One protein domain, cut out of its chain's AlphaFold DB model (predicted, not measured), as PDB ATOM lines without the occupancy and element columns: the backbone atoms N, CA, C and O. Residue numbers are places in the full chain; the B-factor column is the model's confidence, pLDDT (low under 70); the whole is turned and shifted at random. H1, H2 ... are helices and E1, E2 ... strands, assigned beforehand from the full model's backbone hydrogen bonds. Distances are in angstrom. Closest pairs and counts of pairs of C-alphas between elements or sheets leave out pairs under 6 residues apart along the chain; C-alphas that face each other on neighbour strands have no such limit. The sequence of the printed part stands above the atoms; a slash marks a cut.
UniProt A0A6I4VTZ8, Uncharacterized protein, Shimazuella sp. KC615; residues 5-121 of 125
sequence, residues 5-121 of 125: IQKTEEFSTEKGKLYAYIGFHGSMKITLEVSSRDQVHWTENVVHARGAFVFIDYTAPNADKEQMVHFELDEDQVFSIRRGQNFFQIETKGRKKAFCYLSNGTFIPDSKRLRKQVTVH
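AT A GLANCE: This is residues 5 to 121 of the 125 residues of an uncharacterized protein of Shimazuella sp. KC615 (UniProt A0A6I4VTZ8). Two antiparallel sheets of five strands each lie face to face as a well-formed sandwich, their strands running nearly in line, and the short helix H1 sits at one side of it, by the edge strands E7 and E10. The chain passes from one sheet to the other three times, at the links E3 to E4, E5 to E6 and E7 to E8, and near the end of the printed part residues 119 to 120 fold back beside residues 71 to 72 of E7. The printed part has 117 residues with ten named strands, E1 to E10 in order along the chain, and then one named helix, H1; the sheet orders are E1 - E2 - E3 - E6 - E7 and E4 - E5 - E8 - E9 - E10. The class is mostly strand. The whole is compact and rounded, with a radius of gyration of the C-alphas of 13.9 A and spans of 40 by 31 by 26 A.

IN THESE COORDINATES: E1, residues 5 to 13, begins at C-alpha 5, (141.076, 72.165, 143.843), and is 22.8 A long. E2, residues 16 to 25, is the longest strand by residues, with 10 residues and 30.2 A, and ends at C-alpha 25, (140.027, 64.252, 137.735). E3 is residues 28 to 34, 19.6 A long. E4, residues 40 to 42, and E5, residues 46 to 50, are short, at 6.2 A and 13.6 A. E6, residues 53 to 59, and E7, residues 66 to 72, measure 19.9 A and 20.0 A. E8, residues 77 to 82, E9, residues 87 to 92, and E10, residues 95 to 100, measure 16.9 A, 16.4 A and 16.6 A. H1 is residues 111 to 114, 4.7 A long, and ends at C-alpha 114, (159.934, 56.046, 140.607).

HOW THE PARTS SIT: The sheet with edge strands E1 and E7 is twisted. E1, E2 and E3 form a meander, each strand the antiparallel neighbour of the one before. In the hairpin E1 and E2, N 9 and O 20 are within hydrogen-bond range at 2.9 A; in the hairpin E2 and E3, N 21 and O 32 are at 2.8 A. E3 and E6 are antiparallel at 168 degrees, with N 31 and O 55 at 2.9 A. E6 and E7 form a hairpin, with N 54 and O 71 at 2.8 A. The other sheet, with edge strands E4 and E10, is twisted, its C-alphas up to 4.5 A off its best plane. There N 41 and O 48 are 2.9 A apart in the hairpin E4 and E5, and N 79 and O 49 are 2.8 A apart between E5 and E8. E8, E9 and E10 form a second meander, with N 80 and O 89 at 2.9 A and N 90 and O 97 at 2.9 A. The strands of the one sheet stand at 14 degrees to those of the other, and the parts that face each other are 10.8 A centre to centre. The closest C-alphas of E3 and E5, Leu 32 and Ala 49, are 7.3 A apart. E6 and E8 are only just apart, at 8.1 A. H1 only grazes both sheets; its closest C-alphas to E10 are Leu 114 and Phe 99, 7.2 A apart. H1 is too short for any O i to N i+4 pair, and its one O i to N i+3 pair is within range. Residues 119 to 120 pair antiparallel with residues 71 to 72 of E7.

THE WHOLE: The two C-alphas farthest apart, those of Glu 14 and Asn 104, are 43.1 A from each other. The printed part has no cut. No link is long; E6 to E7 and E10 to H1 are short, the others tight. The mean pLDDT of the printed part is 89.6, and residue 105 is under 70.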
ATOM      1  N   ILE A   5     140.905  72.277 142.393       88.44
ATOM      2  CA  ILE A   5     141.076  72.165 143.843       88.44
ATOM      3  C   ILE A   5     139.681  72.121 144.461       88.44
ATOM      4  O   ILE A   5     138.858  73.002 144.220       88.44
ATOM      5  N   GLN A   6     139.427  71.086 145.253       89.38
ATOM      6  CA  GLN A   6     138.204  70.946 146.040       89.38
ATOM      7  C   GLN A   6     138.417  71.410 147.478       89.38
ATOM      8  O   GLN A   6     137.491  71.910 148.112       89.38
ATOM      9  N   LYS A   7     139.634  71.239 148.000       91.19
ATOM     10  CA  LYS A   7     139.958  71.556 149.388       91.19
ATOM     11  C   LYS A   7     141.406  72.017 149.517       91.19
ATOM     12  O   LYS A   7     142.300  71.441 148.894       91.19
ATOM     13  N   THR A   8     141.617  73.024 150.359       92.25
ATOM     14  CA  THR A   8     142.938  73.437 150.842       92.25
ATOM     15  C   THR A   8     142.909  73.438 152.364       92.25
ATOM     16  O   THR A   8     141.949  73.936 152.952       92.25
ATOM     17  N   GLU A   9     143.947  72.902 152.995       93.62
ATOM     18  CA  GLU A   9     144.108  72.900 154.451       93.62
ATOM     19  C   GLU A   9     145.466  73.483 154.842       93.62
ATOM     20  O   GLU A   9     146.433  73.395 154.087       93.62
ATOM     21  N   GLU A  10     145.527  74.106 156.017       94.12
ATOM     22  CA  GLU A  10     146.753  74.634 156.614       94.12
ATOM     23  C   GLU A  10     146.930  74.000 157.992       94.12
ATOM     24  O   GLU A  10     146.018  74.032 158.820       94.12
ATOM     25  N   PHE A  11     148.116  73.454 158.240       90.62
ATOM     26  CA  PHE A  11     148.474  72.796 159.488       90.62
ATOM     27  C   PHE A  11     149.728  73.441 160.068       90.62
ATOM     28  O   PHE A  11     150.632  73.853 159.339       90.62
ATOM     29  N   SER A  12     149.799  73.522 161.394       91.19
ATOM     30  CA  SER A  12     151.028  73.887 162.100       91.19
ATOM     31  C   SER A  12     151.686  72.618 162.624       91.19
ATOM     32  O   SER A  12     151.040  71.814 163.288       91.19
ATOM     33  N   THR A  13     152.963  72.443 162.311       84.44
ATOM     34  CA  THR A  13     153.801  71.327 162.759       84.44
ATOM     35  C   THR A  13     154.957  71.871 163.596       84.44
ATOM     36  O   THR A  13     155.261  73.065 163.545       84.44
ATOM     37  N   GLU A  14     155.665  70.999 164.313       84.81
ATOM     38  CA  GLU A  14     156.891  71.375 165.036       84.81
ATOM     39  C   GLU A  14     157.975  71.961 164.114       84.81
ATOM     40  O   GLU A  14     158.825  72.728 164.557       84.81
ATOM     41  N   LYS A  15     157.931  71.627 162.817       81.38
ATOM     42  CA  LYS A  15     158.895  72.063 161.797       81.38
ATOM     43  C   LYS A  15     158.438  73.299 161.010       81.38
ATOM     44  O   LYS A  15     159.175  73.766 160.148       81.38
ATOM     45  N   GLY A  16     157.246  73.832 161.286       88.62
ATOM     46  CA  GLY A  16     156.667  74.973 160.575       88.62
ATOM     47  C   GLY A  16     155.271  74.697 160.023       88.62
ATOM     48  O   GLY A  16     154.581  73.775 160.457       88.62
ATOM     49  N   LYS A  17     154.829  75.523 159.071       92.88
ATOM     50  CA  LYS A  17     153.513  75.381 158.439       92.88
ATOM     51  C   LYS A  17     153.552  74.372 157.295       92.88
ATOM     52  O   LYS A  17     154.525  74.324 156.550       92.88
ATOM     53  N   LEU A  18     152.472  73.614 157.151       94.19
ATOM     54  CA  LEU A  18     152.222  72.723 156.025       94.19
ATOM     55  C   LEU A  18     150.898  73.112 155.365       94.19
ATOM     56  O   LEU A  18     149.935  73.463 156.049       94.19
ATOM     57  N   TYR A  19     150.846  73.031 154.044       95.94
ATOM     58  CA  TYR A  19     149.662  73.307 153.243       95.94
ATOM     59  C   TYR A  19     149.309  72.072 152.426       95.94
ATOM     60  O   TYR A  19     150.139  71.607 151.647       95.94
ATOM     61  N   ALA A  20     148.083  71.572 152.572       96.69
ATOM     62  CA  ALA A  20     147.571  70.478 151.754       96.69
ATOM     63  C   ALA A  20     146.609  70.998 150.682       96.69
ATOM     64  O   ALA A  20     145.724  71.806 150.969       96.69
ATOM     65  N   TYR A  21     146.757  70.505 149.456       97.00
ATOM     66  CA  TYR A  21     145.900  70.807 148.311       97.00
ATOM     67  C   TYR A  21     145.322  69.507 147.762       97.00
ATOM     68  O   TYR A  21     146.078  68.617 147.383       97.00
ATOM     69  N   ILE A  22     143.995  69.410 147.696       96.12
ATOM     70  CA  ILE A  22     143.289  68.203 147.256       96.12
ATOM     71  C   ILE A  22     142.434  68.536 146.038       96.12
ATOM     72  O   ILE A  22     141.605  69.452 146.073       96.12
ATOM     73  N   GLY A  23     142.588  67.756 144.971       94.12
ATOM     74  CA  GLY A  23     141.781  67.884 143.762       94.12
ATOM     75  C   GLY A  23     141.629  66.574 142.999       94.12
ATOM     76  O   GLY A  23     142.314  65.589 143.267       94.12
ATOM     77  N   PHE A  24     140.693  66.567 142.050       90.19
ATOM     78  CA  PHE A  24     140.225  65.346 141.390       90.19
ATOM     79  C   PHE A  24     140.153  65.496 139.870       90.19
ATOM     80  O   PHE A  24     139.894  66.581 139.346       90.19
ATOM     81  N   HIS A  25     140.304  64.377 139.164       88.19
ATOM     82  CA  HIS A  25     140.027  64.252 137.735       88.19
ATOM     83  C   HIS A  25     139.548  62.837 137.408       88.19
ATOM     84  O   HIS A  25     140.342  61.904 137.270       88.19
ATOM     85  N   GLY A  26     138.232  62.680 137.258       86.25
ATOM     86  CA  GLY A  26     137.633  61.362 137.063       86.25
ATOM     87  C   GLY A  26     137.906  60.473 138.274       86.25
ATOM     88  O   GLY A  26     137.642  60.870 139.402       86.25
ATOM     89  N   SER A  27     138.477  59.298 138.023       87.50
ATOM     90  CA  SER A  27     138.851  58.297 139.031       87.50
ATOM     91  C   SER A  27     140.095  58.634 139.858       87.50
ATOM     92  O   SER A  27     140.475  57.832 140.704       87.50
ATOM     93  N   MET A  28     140.766  59.756 139.586       88.50
ATOM     94  CA  MET A  28     142.026  60.107 140.235       88.50
ATOM     95  C   MET A  28     141.849  61.251 141.226       88.50
ATOM     96  O   MET A  28     141.319  62.307 140.870       88.50
ATOM     97  N   LYS A  29     142.362  61.051 142.437       92.12
ATOM     98  CA  LYS A  29     142.521  62.050 143.489       92.12
ATOM     99  C   LYS A  29     144.010  62.342 143.651       92.12
ATOM    100  O   LYS A  29     144.823  61.426 143.703       92.12
ATOM    101  N   ILE A  30     144.361  63.621 143.714       94.38
ATOM    102  CA  ILE A  30     145.726  64.064 143.990       94.38
ATOM    103  C   ILE A  30     145.699  64.906 145.255       94.38
ATOM    104  O   ILE A  30     144.935  65.871 145.335       94.38
ATOM    105  N   THR A  31     146.554  64.547 146.207       96.62
ATOM    106  CA  THR A  31     146.864  65.369 147.377       96.62
ATOM    107  C   THR A  31     148.317  65.815 147.288       96.62
ATOM    108  O   THR A  31     149.202  65.007 147.012       96.62
ATOM    109  N   LEU A  32     148.552  67.107 147.488       97.38
ATOM    110  CA  LEU A  32     149.884  67.698 147.562       97.38
ATOM    111  C   LEU A  32     150.064  68.341 148.925       97.38
ATOM    112  O   LEU A  32     149.266  69.207 149.277       97.38
ATOM    113  N   GLU A  33     151.122  67.977 149.636       96.38
ATOM    114  CA  GLU A  33     151.518  68.643 150.874       96.38
ATOM    115  C   GLU A  33     152.840  69.379 150.671       96.38
ATOM    116  O   GLU A  33     153.826  68.794 150.220       96.38
ATOM    117  N   VAL A  34     152.851  70.675 150.985       95.62
ATOM    118  CA  VAL A  34     153.990  71.578 150.765       95.62
ATOM    119  C   VAL A  34     154.239  72.467 151.978       95.62
ATOM    120  O   VAL A  34     153.307  72.810 152.708       95.62
ATOM    121  N   SER A  35     155.486  72.880 152.194       94.69
ATOM    122  CA  SER A  35     155.860  73.778 153.298       94.69
ATOM    123  C   SER A  35     155.533  75.248 153.015       94.69
ATOM    124  O   SER A  35     155.471  76.063 153.934       94.69
ATOM    125  N   SER A  36     155.282  75.602 151.752       93.69
ATOM    126  CA  SER A  36     154.920  76.955 151.337       93.69
ATOM    127  C   SER A  36     153.939  76.971 150.163       93.69
ATOM    128  O   SER A  36     154.010  76.161 149.241       93.69
ATOM    129  N   ARG A  37     153.016  77.939 150.168       93.88
ATOM    130  CA  ARG A  37     151.950  78.059 149.155       93.88
ATOM    131  C   ARG A  37     152.472  78.340 147.742       93.88
ATOM    132  O   ARG A  37     151.795  78.003 146.777       93.88
ATOM    133  N   ASP A  38     153.647  78.954 147.605       94.88
ATOM    134  CA  ASP A  38     154.287  79.244 146.310       94.88
ATOM    135  C   ASP A  38     154.865  77.992 145.628       94.88
ATOM    136  O   ASP A  38     155.185  78.022 144.441       94.88
ATOM    137  N   GLN A  39     154.977  76.876 146.355       96.06
ATOM    138  CA  GLN A  39     155.458  75.607 145.814       96.06
ATOM    139  C   GLN A  39     154.413  74.878 144.964       96.06
ATOM    140  O   GLN A  39     154.774  73.921 144.280       96.06
ATOM    141  N   VAL A  40     153.146  75.313 144.978       96.56
ATOM    142  CA  VAL A  40     152.055  74.701 144.210       96.56
ATOM    143  C   VAL A  40     151.540  75.667 143.153       96.56
ATOM    144  O   VAL A  40     151.163  76.802 143.434       96.56
ATOM    145  N   HIS A  41     151.435  75.170 141.924       95.75
ATOM    146  CA  HIS A  41     150.685  75.821 140.861       95.75
ATOM    147  C   HIS A  41     149.654  74.841 140.307       95.75
ATOM    148  O   HIS A  41     149.992  73.885 139.610       95.75
ATOM    149  N   TRP A  42     148.385  75.080 140.628       95.88
ATOM    150  CA  TRP A  42     147.277  74.209 140.258       95.88
ATOM    151  C   TRP A  42     146.275  74.977 139.400       95.88
ATOM    152  O   TRP A  42     145.682  75.961 139.835       95.88
ATOM    153  N   THR A  43     146.062  74.503 138.179       92.94
ATOM    154  CA  THR A  43     145.075  75.037 137.232       92.94
ATOM    155  C   THR A  43     144.168  73.914 136.748       92.94
ATOM    156  O   THR A  43     144.463  72.739 136.948       92.94
ATOM    157  N   GLU A  44     143.106  74.251 136.016       90.69
ATOM    158  CA  GLU A  44     142.208  73.250 135.424       90.69
ATOM    159  C   GLU A  44     142.894  72.247 134.474       90.69
ATOM    160  O   GLU A  44     142.373  71.144 134.264       90.69
ATOM    161  N   ASN A  45     144.049  72.614 133.908       91.75
ATOM    162  CA  ASN A  45     144.743  71.844 132.877       91.75
ATOM    163  C   ASN A  45     146.032  71.192 133.372       91.75
ATOM    164  O   ASN A  45     146.481  70.210 132.775       91.75
ATOM    165  N   VAL A  46     146.641  71.731 134.427       93.44
ATOM    166  CA  VAL A  46     147.938  71.272 134.916       93.44
ATOM    167  C   VAL A  46     148.074  71.472 136.418       93.44
ATOM    168  O   VAL A  46     147.668  72.504 136.953       93.44
ATOM    169  N   VAL A  47     148.687  70.488 137.069       96.19
ATOM    170  CA  VAL A  47     149.075  70.528 138.478       96.19
ATOM    171  C   VAL A  47     150.587  70.417 138.551       96.19
ATOM    172  O   VAL A  47     151.142  69.450 138.033       96.19
ATOM    173  N   HIS A  48     151.241  71.400 139.169       96.69
ATOM    174  CA  HIS A  48     152.674  71.430 139.441       96.69
ATOM    175  C   HIS A  48     152.931  71.590 140.941       96.69
ATOM    176  O   HIS A  48     152.267  72.398 141.595       96.69
ATOM    177  N   ALA A  49     153.926  70.872 141.458       97.56
ATOM    178  CA  ALA A  49     154.386  70.999 142.837       97.56
ATOM    179  C   ALA A  49     155.907  70.831 142.926       97.56
ATOM    180  O   ALA A  49     156.460  69.969 142.243       97.56
ATOM    181  N   ARG A  50     156.579  71.624 143.763       97.06
ATOM    182  CA  ARG A  50     158.022  71.513 144.048       97.06
ATOM    183  C   ARG A  50     158.242  71.144 145.512       97.06
ATOM    184  O   ARG A  50     157.621  71.775 146.358       97.06
ATOM    185  N   GLY A  51     159.148  70.206 145.802       95.06
ATOM    186  CA  GLY A  51     159.488  69.840 147.186       95.06
ATOM    187  C   GLY A  51     158.258  69.463 148.021       95.06
ATOM    188  O   GLY A  51     158.011  70.056 149.067       95.06
ATOM    189  N   ALA A  52     157.431  68.568 147.482       96.12
ATOM    190  CA  ALA A  52     156.128  68.194 148.016       96.12
ATOM    191  C   ALA A  52     156.067  66.706 148.374       96.12
ATOM    192  O   ALA A  52     156.689  65.879 147.701       96.12
ATOM    193  N   PHE A  53     155.216  66.363 149.339       95.94
ATOM    194  CA  PHE A  53     154.668  65.013 149.439       95.94
ATOM    195  C   PHE A  53     153.492  64.901 148.472       95.94
ATOM    196  O   PHE A  53     152.567  65.717 148.489       95.94
ATOM    197  N   VAL A  54     153.557  63.913 147.587       96.12
ATOM    198  CA  VAL A  54     152.585  63.694 146.521       96.12
ATOM    199  C   VAL A  54     151.872  62.381 146.775       96.12
ATOM    200  O   VAL A  54     152.502  61.326 146.832       96.12
ATOM    201  N   PHE A  55     150.549  62.452 146.857       94.12
ATOM    202  CA  PHE A  55     149.679  61.297 146.994       94.12
ATOM    203  C   PHE A  55     148.790  61.215 145.759       94.12
ATOM    204  O   PHE A  55     148.046  62.157 145.469       94.12
ATOM    205  N   ILE A  56     148.884  60.117 145.012       92.00
ATOM    206  CA  ILE A  56     147.998  59.840 143.881       92.00
ATOM    207  C   ILE A  56     147.184  58.604 144.228       92.00
ATOM    208  O   ILE A  56     147.731  57.500 144.261       92.00
ATOM    209  N   ASP A  57     145.888  58.809 144.428       90.38
ATOM    210  CA  ASP A  57     144.931  57.744 144.693       90.38
ATOM    211  C   ASP A  57     144.040  57.543 143.456       90.38
ATOM    212  O   ASP A  57     143.586  58.503 142.819       90.38
ATOM    213  N   TYR A  58     143.810  56.288 143.079       88.88
ATOM    214  CA  TYR A  58     143.030  55.901 141.913       88.88
ATOM    215  C   TYR A  58     142.004  54.824 142.257       88.88
ATOM    216  O   TYR A  58     142.352  53.722 142.686       88.88
ATOM    217  N   THR A  59     140.743  55.106 141.937       86.44
ATOM    218  CA  THR A  59     139.629  54.163 142.099       86.44
ATOM    219  C   THR A  59     139.014  53.866 140.740       86.44
ATOM    220  O   THR A  59     138.338  54.713 140.144       86.44
ATOM    221  N   ALA A  60     139.265  52.663 140.216       83.06
ATOM    222  CA  ALA A  60     138.739  52.266 138.913       83.06
ATOM    223  C   ALA A  60     137.196  52.270 138.916       83.06
ATOM    224  O   ALA A  60     136.585  51.956 139.942       83.06
ATOM    225  N   PRO A  61     136.542  52.576 137.781       77.81
ATOM    226  CA  PRO A  61     135.095  52.431 137.671       77.81
ATOM    227  C   PRO A  61     134.685  50.987 137.993       77.81
ATOM    228  O   PRO A  61     135.158  50.055 137.343       77.81
ATOM    229  N   ASN A  62     133.802  50.811 138.978       79.69
ATOM    230  CA  ASN A  62     133.330  49.511 139.481       79.69
ATOM    231  C   ASN A  62     134.366  48.678 140.259       79.69
ATOM    232  O   ASN A  62     134.185  47.470 140.398       79.69
ATOM    233  N   ALA A  63     135.448  49.287 140.750       78.12
ATOM    234  CA  ALA A  63     136.334  48.631 141.705       78.12
ATOM    235  C   ALA A  63     135.990  49.040 143.140       78.12
ATOM    236  O   ALA A  63     135.817  50.221 143.431       78.12
ATOM    237  N   ASP A  64     135.998  48.059 144.040       75.62
ATOM    238  CA  ASP A  64     135.811  48.276 145.480       75.62
ATOM    239  C   ASP A  64     137.118  48.655 146.198       75.62
ATOM    240  O   ASP A  64     137.126  48.889 147.405       75.62
ATOM    241  N   LYS A  65     138.247  48.674 145.476       78.69
ATOM    242  CA  LYS A  65     139.580  48.932 146.033       78.69
ATOM    243  C   LYS A  65     140.225  50.154 145.392       78.69
ATOM    244  O   LYS A  65     140.372  50.218 144.169       78.69
ATOM    245  N   GLU A  66     140.652  51.075 146.244       84.56
ATOM    246  CA  GLU A  66     141.524  52.194 145.899       84.56
ATOM    247  C   GLU A  66     142.965  51.686 145.742       84.56
ATOM    248  O   GLU A  66     143.440  50.859 146.523       84.56
ATOM    249  N   GLN A  67     143.650  52.151 144.703       86.56
ATOM    250  CA  GLN A  67     145.074  51.914 144.487       86.56
ATOM    251  C   GLN A  67     145.811  53.234 144.644       86.56
ATOM    252  O   GLN A  67     145.322  54.261 144.182       86.56
ATOM    253  N   MET A  68     146.989  53.217 145.257       87.06
ATOM    254  CA  MET A  68     147.687  54.452 145.597       87.06
ATOM    255  C   MET A  68     149.185  54.377 145.315       87.06
ATOM    256  O   MET A  68     149.787  53.302 145.319       87.06
ATOM    257  N   VAL A  69     149.790  55.534 145.053       88.62
ATOM    258  CA  VAL A  69     151.245  55.713 145.069       88.62
ATOM    259  C   VAL A  69     151.582  57.033 145.739       88.62
ATOM    260  O   VAL A  69     151.085  58.089 145.336       88.62
ATOM    261  N   HIS A  70     152.433  56.965 146.758       92.19
ATOM    262  CA  HIS A  70     152.846  58.119 147.548       92.19
ATOM    263  C   HIS A  70     154.361  58.274 147.493       92.19
ATOM    264  O   HIS A  70     155.115  57.299 147.560       92.19
ATOM    265  N   PHE A  71     154.823  59.504 147.322       93.44
ATOM    266  CA  PHE A  71     156.246  59.794 147.227       93.44
ATOM    267  C   PHE A  71     156.556  61.228 147.630       93.44
ATOM    268  O   PHE A  71     155.712  62.116 147.556       93.44
ATOM    269  N   GLU A  72     157.793  61.445 148.037       95.31
ATOM    270  CA  GLU A  72     158.330  62.724 148.468       95.31
ATOM    271  C   GLU A  72     159.339  63.236 147.441       95.31
ATOM    272  O   GLU A  72     160.202  62.493 146.963       95.31
ATOM    273  N   LEU A  73     159.194  64.510 147.089       95.69
ATOM    274  CA  LEU A  73     160.102  65.238 146.217       95.69
ATOM    275  C   LEU A  73     161.143  65.977 147.054       95.69
ATOM    276  O   LEU A  73     160.778  66.706 147.976       95.69
ATOM    277  N   ASP A  74     162.408  65.898 146.650       93.75
ATOM    278  CA  ASP A  74     163.428  66.814 147.168       93.75
ATOM    279  C   ASP A  74     163.125  68.267 146.741       93.75
ATOM    280  O   ASP A  74     162.371  68.526 145.795       93.75
ATOM    281  N   GLU A  75     163.751  69.248 147.399       89.25
ATOM    282  CA  GLU A  75     163.524  70.679 147.129       89.25
ATOM    283  C   GLU A  75     163.798  71.095 145.669       89.25
ATOM    284  O   GLU A  75     163.181  72.041 145.166       89.25
ATOM    285  N   ASP A  76     164.703  70.400 144.972       92.31
ATOM    286  CA  ASP A  76     165.059  70.662 143.572       92.31
ATOM    287  C   ASP A  76     164.216  69.869 142.558       92.31
ATOM    288  O   ASP A  76     164.441  69.971 141.344       92.31
ATOM    289  N   GLN A  77     163.242  69.092 143.036       96.69
ATOM    290  CA  GLN A  77     162.392  68.245 142.215       96.69
ATOM    291  C   GLN A  77     161.003  68.847 142.021       96.69
ATOM    292  O   GLN A  77     160.393  69.396 142.941       96.69
ATOM    293  N   VAL A  78     160.485  68.712 140.799       97.50
ATOM    294  CA  VAL A  78     159.164  69.222 140.418       97.50
ATOM    295  C   VAL A  78     158.305  68.089 139.877       97.50
ATOM    296  O   VAL A  78     158.649  67.460 138.877       97.50
ATOM    297  N   PHE A  79     157.159  67.864 140.510       97.75
ATOM    298  CA  PHE A  79     156.084  67.031 139.992       97.75
ATOM    299  C   PHE A  79     155.203  67.840 139.046       97.75
ATOM    300  O   PHE A  79     154.874  68.997 139.315       97.75
ATOM    301  N   SER A  80     154.783  67.216 137.947       96.81
ATOM    302  CA  SER A  80     153.793  67.786 137.040       96.81
ATOM    303  C   SER A  80     152.884  66.730 136.426       96.81
ATOM    304  O   SER A  80     153.323  65.641 136.062       96.81
ATOM    305  N   ILE A  81     151.613  67.073 136.254       94.12
ATOM    306  CA  ILE A  81     150.635  66.233 135.565       94.12
ATOM    307  C   ILE A  81     149.646  67.113 134.809       94.12
ATOM    308  O   ILE A  81     149.163  68.120 135.333       94.12
ATOM    309  N   ARG A  82     149.359  66.757 133.551       92.25
ATOM    310  CA  ARG A  82     148.392  67.481 132.716       92.25
ATOM    311  C   ARG A  82     147.111  66.687 132.535       92.25
ATOM    312  O   ARG A  82     147.097  65.457 132.552       92.25
ATOM    313  N   ARG A  83     146.013  67.410 132.321       87.94
ATOM    314  CA  ARG A  83     144.701  66.835 132.011       87.94
ATOM    315  C   ARG A  83     144.792  65.879 130.819       87.94
ATOM    316  O   ARG A  83     145.381  66.220 129.796       87.94
ATOM    317  N   GLY A  84     144.173  64.706 130.949       83.75
ATOM    318  CA  GLY A  84     144.100  63.703 129.883       83.75
ATOM    319  C   GLY A  84     145.386  62.908 129.637       83.75
ATOM    320  O   GLY A  84     145.390  62.049 128.760       83.75
ATOM    321  N   GLN A  85     146.463  63.156 130.387       87.00
ATOM    322  CA  GLN A  85     147.629  62.276 130.358       87.00
ATOM    323  C   GLN A  85     147.365  61.014 131.184       87.00
ATOM    324  O   GLN A  85     146.467  60.968 132.021       87.00
ATOM    325  N   ASN A  86     148.149  59.975 130.915       86.81
ATOM    326  CA  ASN A  86     148.200  58.724 131.674       86.81
ATOM    327  C   ASN A  86     149.561  58.534 132.375       86.81
ATOM    328  O   ASN A  86     149.896  57.440 132.837       86.81
ATOM    329  N   PHE A  87     150.352  59.606 132.424       90.62
ATOM    330  CA  PHE A  87     151.646  59.685 133.080       90.62
ATOM    331  C   PHE A  87     151.801  61.038 133.776       90.62
ATOM    332  O   PHE A  87     151.246  62.041 133.327       90.62
ATOM    333  N   PHE A  88     152.553  61.068 134.872       93.44
ATOM    334  CA  PHE A  88     153.050  62.304 135.473       93.44
ATOM    335  C   PHE A  88     154.533  62.456 135.143       93.44
ATOM    336  O   PHE A  88     155.173  61.508 134.689       93.44
ATOM    337  N   GLN A  89     155.104  63.639 135.331       96.06
ATOM    338  CA  GLN A  89     156.528  63.880 135.123       96.06
ATOM    339  C   GLN A  89     157.182  64.352 136.413       96.06
ATOM    340  O   GLN A  89     156.628  65.207 137.101       96.06
ATOM    341  N   ILE A  90     158.378  63.834 136.684       97.00
ATOM    342  CA  ILE A  90     159.299  64.406 137.665       97.00
ATOM    343  C   ILE A  90     160.428  65.086 136.898       97.00
ATOM    344  O   ILE A  90     161.075  64.467 136.046       97.00
ATOM    345  N   GLU A  91     160.642  66.365 137.176       96.69
ATOM    346  CA  GLU A  91     161.792  67.127 136.711       96.69
ATOM    347  C   GLU A  91     162.824  67.240 137.830       96.69
ATOM    348  O   GLU A  91     162.487  67.609 138.950       96.69
ATOM    349  N   THR A  92     164.087  66.957 137.517       94.75
ATOM    350  CA  THR A  92     165.215  67.155 138.436       94.75
ATOM    351  C   THR A  92     166.343  67.819 137.666       94.75
ATOM    352  O   THR A  92     166.818  67.269 136.666       94.75
ATOM    353  N   LYS A  93     166.759  69.016 138.098       89.88
ATOM    354  CA  LYS A  93     167.832  69.801 137.451       89.88
ATOM    355  C   LYS A  93     167.625  69.960 135.932       89.88
ATOM    356  O   LYS A  93     168.539  69.721 135.142       89.88
ATOM    357  N   GLY A  94     166.399  70.283 135.511       89.44
ATOM    358  CA  GLY A  94     166.037  70.475 134.099       89.44
ATOM    359  C   GLY A  94     165.739  69.192 133.312       89.44
ATOM    360  O   GLY A  94     165.305  69.258 132.161       89.44
ATOM    361  N   ARG A  95     165.963  68.003 133.889       93.69
ATOM    362  CA  ARG A  95     165.724  66.718 133.214       93.69
ATOM    363  C   ARG A  95     164.368  66.152 133.603       93.69
ATOM    364  O   ARG A  95     164.158  65.803 134.760       93.69
ATOM    365  N   LYS A  96     163.479  65.999 132.620       95.56
ATOM    366  CA  LYS A  96     162.124  65.462 132.804       95.56
ATOM    367  C   LYS A  96     162.081  63.961 132.554       95.56
ATOM    368  O   LYS A  96     162.525  63.491 131.508       95.56
ATOM    369  N   LYS A  97     161.485  63.213 133.480       94.81
ATOM    370  CA  LYS A  97     161.145  61.795 133.305       94.81
ATOM    371  C   LYS A  97     159.648  61.603 133.493       94.81
ATOM    372  O   LYS A  97     159.103  62.027 134.503       94.81
ATOM    373  N   ALA A  98     159.000  60.961 132.525       93.56
ATOM    374  CA  ALA A  98     157.587  60.602 132.599       93.56
ATOM    375  C   ALA A  98     157.407  59.241 133.278       93.56
ATOM    376  O   ALA A  98     158.134  58.314 132.929       93.56
ATOM    377  N   PHE A  99     156.430  59.112 134.172       90.69
ATOM    378  CA  PHE A  99     156.047  57.902 134.898       90.69
ATOM    379  C   PHE A  99     154.593  57.587 134.590       90.69
ATOM    380  O   PHE A  99     153.695  58.333 134.983       90.69
ATOM    381  N   CYS A 100     154.369  56.508 133.842       85.19
ATOM    382  CA  CYS A 100     153.021  56.033 133.582       85.19
ATOM    383  C   CYS A 100     152.388  55.605 134.905       85.19
ATOM    384  O   CYS A 100     153.038  54.956 135.723       85.19
ATOM    385  N   TYR A 101     151.136  55.996 135.095       80.06
ATOM    386  CA  TYR A 101     150.315  55.558 136.217       80.06
ATOM    387  C   TYR A 101     149.012  54.919 135.731       80.06
ATOM    388  O   TYR A 101     148.361  54.242 136.512       80.06
ATOM    389  N   LEU A 102     148.647  55.065 134.447       80.38
ATOM    390  CA  LEU A 102     147.524  54.352 133.833       80.38
ATOM    391  C   LEU A 102     147.930  53.659 132.529       80.38
ATOM    392  O   LEU A 102     148.493  54.274 131.622       80.38
ATOM    393  N   SER A 103     147.554  52.388 132.406       79.38
ATOM    394  CA  SER A 103     147.632  51.610 131.166       79.38
ATOM    395  C   SER A 103     146.312  50.879 130.958       79.38
ATOM    396  O   SER A 103     145.892  50.125 131.829       79.38
ATOM    397  N   ASN A 104     145.623  51.128 129.837       76.06
ATOM    398  CA  ASN A 104     144.321  50.520 129.517       76.06
ATOM    399  C   ASN A 104     143.268  50.618 130.648       76.06
ATOM    400  O   ASN A 104     142.472  49.706 130.841       76.06
ATOM    401  N   GLY A 105     143.269  51.718 131.413       68.56
ATOM    402  CA  GLY A 105     142.350  51.914 132.544       68.56
ATOM    403  C   GLY A 105     142.759  51.201 133.839       68.56
ATOM    404  O   GLY A 105     142.049  51.295 134.833       68.56
ATOM    405  N   THR A 106     143.904  50.520 133.860       74.50
ATOM    406  CA  THR A 106     144.495  49.938 135.068       74.50
ATOM    407  C   THR A 106     145.546  50.877 135.641       74.50
ATOM    408  O   THR A 106     146.405  51.370 134.902       74.50
ATOM    409  N   PHE A 107     145.497  51.106 136.955       79.00
ATOM    410  CA  PHE A 107     146.536  51.843 137.661       79.00
ATOM    411  C   PHE A 107     147.786  50.982 137.788       79.00
ATOM    412  O   PHE A 107     147.763  49.904 138.370       79.00
ATOM    413  N   ILE A 108     148.868  51.432 137.165       77.31
ATOM    414  CA  ILE A 108     150.158  50.747 137.177       77.31
ATOM    415  C   ILE A 108     151.191  51.820 137.479       77.31
ATOM    416  O   ILE A 108     151.800  52.356 136.550       77.31
ATOM    417  N   PRO A 109     151.346  52.207 138.754       73.88
ATOM    418  CA  PRO A 109     152.366  53.161 139.116       73.88
ATOM    419  C   PRO A 109     153.710  52.499 138.828       73.88
ATOM    420  O   PRO A 109     153.982  51.380 139.265       73.88
ATOM    421  N   ASP A 110     154.557  53.165 138.050       81.56
ATOM    422  CA  ASP A 110     155.910  52.695 137.749       81.56
ATOM    423  C   ASP A 110     156.833  52.830 138.980       81.56
ATOM    424  O   ASP A 110     157.880  53.481 138.943       81.56
ATOM    425  N   SER A 111     156.430  52.236 140.109       78.94
ATOM    426  CA  SER A 111     157.026  52.414 141.434       78.94
ATOM    427  C   SER A 111     158.496  52.007 141.447       78.94
ATOM    428  O   SER A 111     159.320  52.656 142.087       78.94
ATOM    429  N   LYS A 112     158.872  50.977 140.675       82.50
ATOM    430  CA  LYS A 112     160.273  50.539 140.545       82.50
ATOM    431  C   LYS A 112     161.163  51.613 139.924       82.50
ATOM    432  O   LYS A 112     162.294  51.793 140.376       82.50
ATOM    433  N   ARG A 113     160.704  52.305 138.874       86.38
ATOM    434  CA  ARG A 113     161.475  53.407 138.281       86.38
ATOM    435  C   ARG A 113     161.356  54.672 139.122       86.38
ATOM    436  O   ARG A 113     162.332  55.411 139.205       86.38
ATOM    437  N   LEU A 114     160.203  54.896 139.748       87.06
ATOM    438  CA  LEU A 114     159.934  56.046 140.607       87.06
ATOM    439  C   LEU A 114     160.888  56.089 141.806       87.06
ATOM    440  O   LEU A 114     161.542  57.103 142.008       87.06
ATOM    441  N   ARG A 115     161.110  54.959 142.490       86.56
ATOM    442  CA  ARG A 115     162.099  54.823 143.583       86.56
ATOM    443  C   ARG A 115     163.531  55.197 143.223       86.56
ATOM    444  O   ARG A 115     164.337  55.457 144.103       86.56
ATOM    445  N   LYS A 116     163.884  55.174 141.936       86.81
ATOM    446  CA  LYS A 116     165.215  55.600 141.473       86.81
ATOM    447  C   LYS A 116     165.322  57.120 141.326       86.81
ATOM    448  O   LYS A 116     166.391  57.605 140.967       86.81
ATOM    449  N   GLN A 117     164.215  57.839 141.491       85.19
ATOM    450  CA  GLN A 117     164.102  59.271 141.249       85.19
ATOM    451  C   GLN A 117     163.650  60.044 142.488       85.19
ATOM    452  O   GLN A 117     164.098  61.167 142.669       85.19
ATOM    453  N   VAL A 118     162.770  59.462 143.300       88.81
ATOM    454  CA  VAL A 118     162.137  60.100 144.460       88.81
ATOM    455  C   VAL A 118     162.105  59.124 145.635       88.81
ATOM    456  O   VAL A 118     162.224  57.907 145.437       88.81
ATOM    457  N   THR A 119     161.885  59.636 146.842       85.75
ATOM    458  CA  THR A 119     161.662  58.800 148.027       85.75
ATOM    459  C   THR A 119     160.223  58.290 148.002       85.75
ATOM    460  O   THR A 119     159.283  59.065 148.135       85.75
ATOM    461  N   VAL A 120     160.027  56.989 147.775       79.31
ATOM    462  CA  VAL A 120     158.689  56.368 147.748       79.31
ATOM    463  C   VAL A 120     158.371  55.801 149.123       79.31
ATOM    464  O   VAL A 120     159.137  54.984 149.639       79.31
ATOM    465  N   HIS A 121     157.227  56.201 149.669       71.94
ATOM    466  CA  HIS A 121     156.701  55.698 150.932       71.94
ATOM    467  C   HIS A 121     155.666  54.627 150.591       71.94
ATOM    468  O   HIS A 121     154.548  54.946 150.192       71.94
TER     469      HIS A 121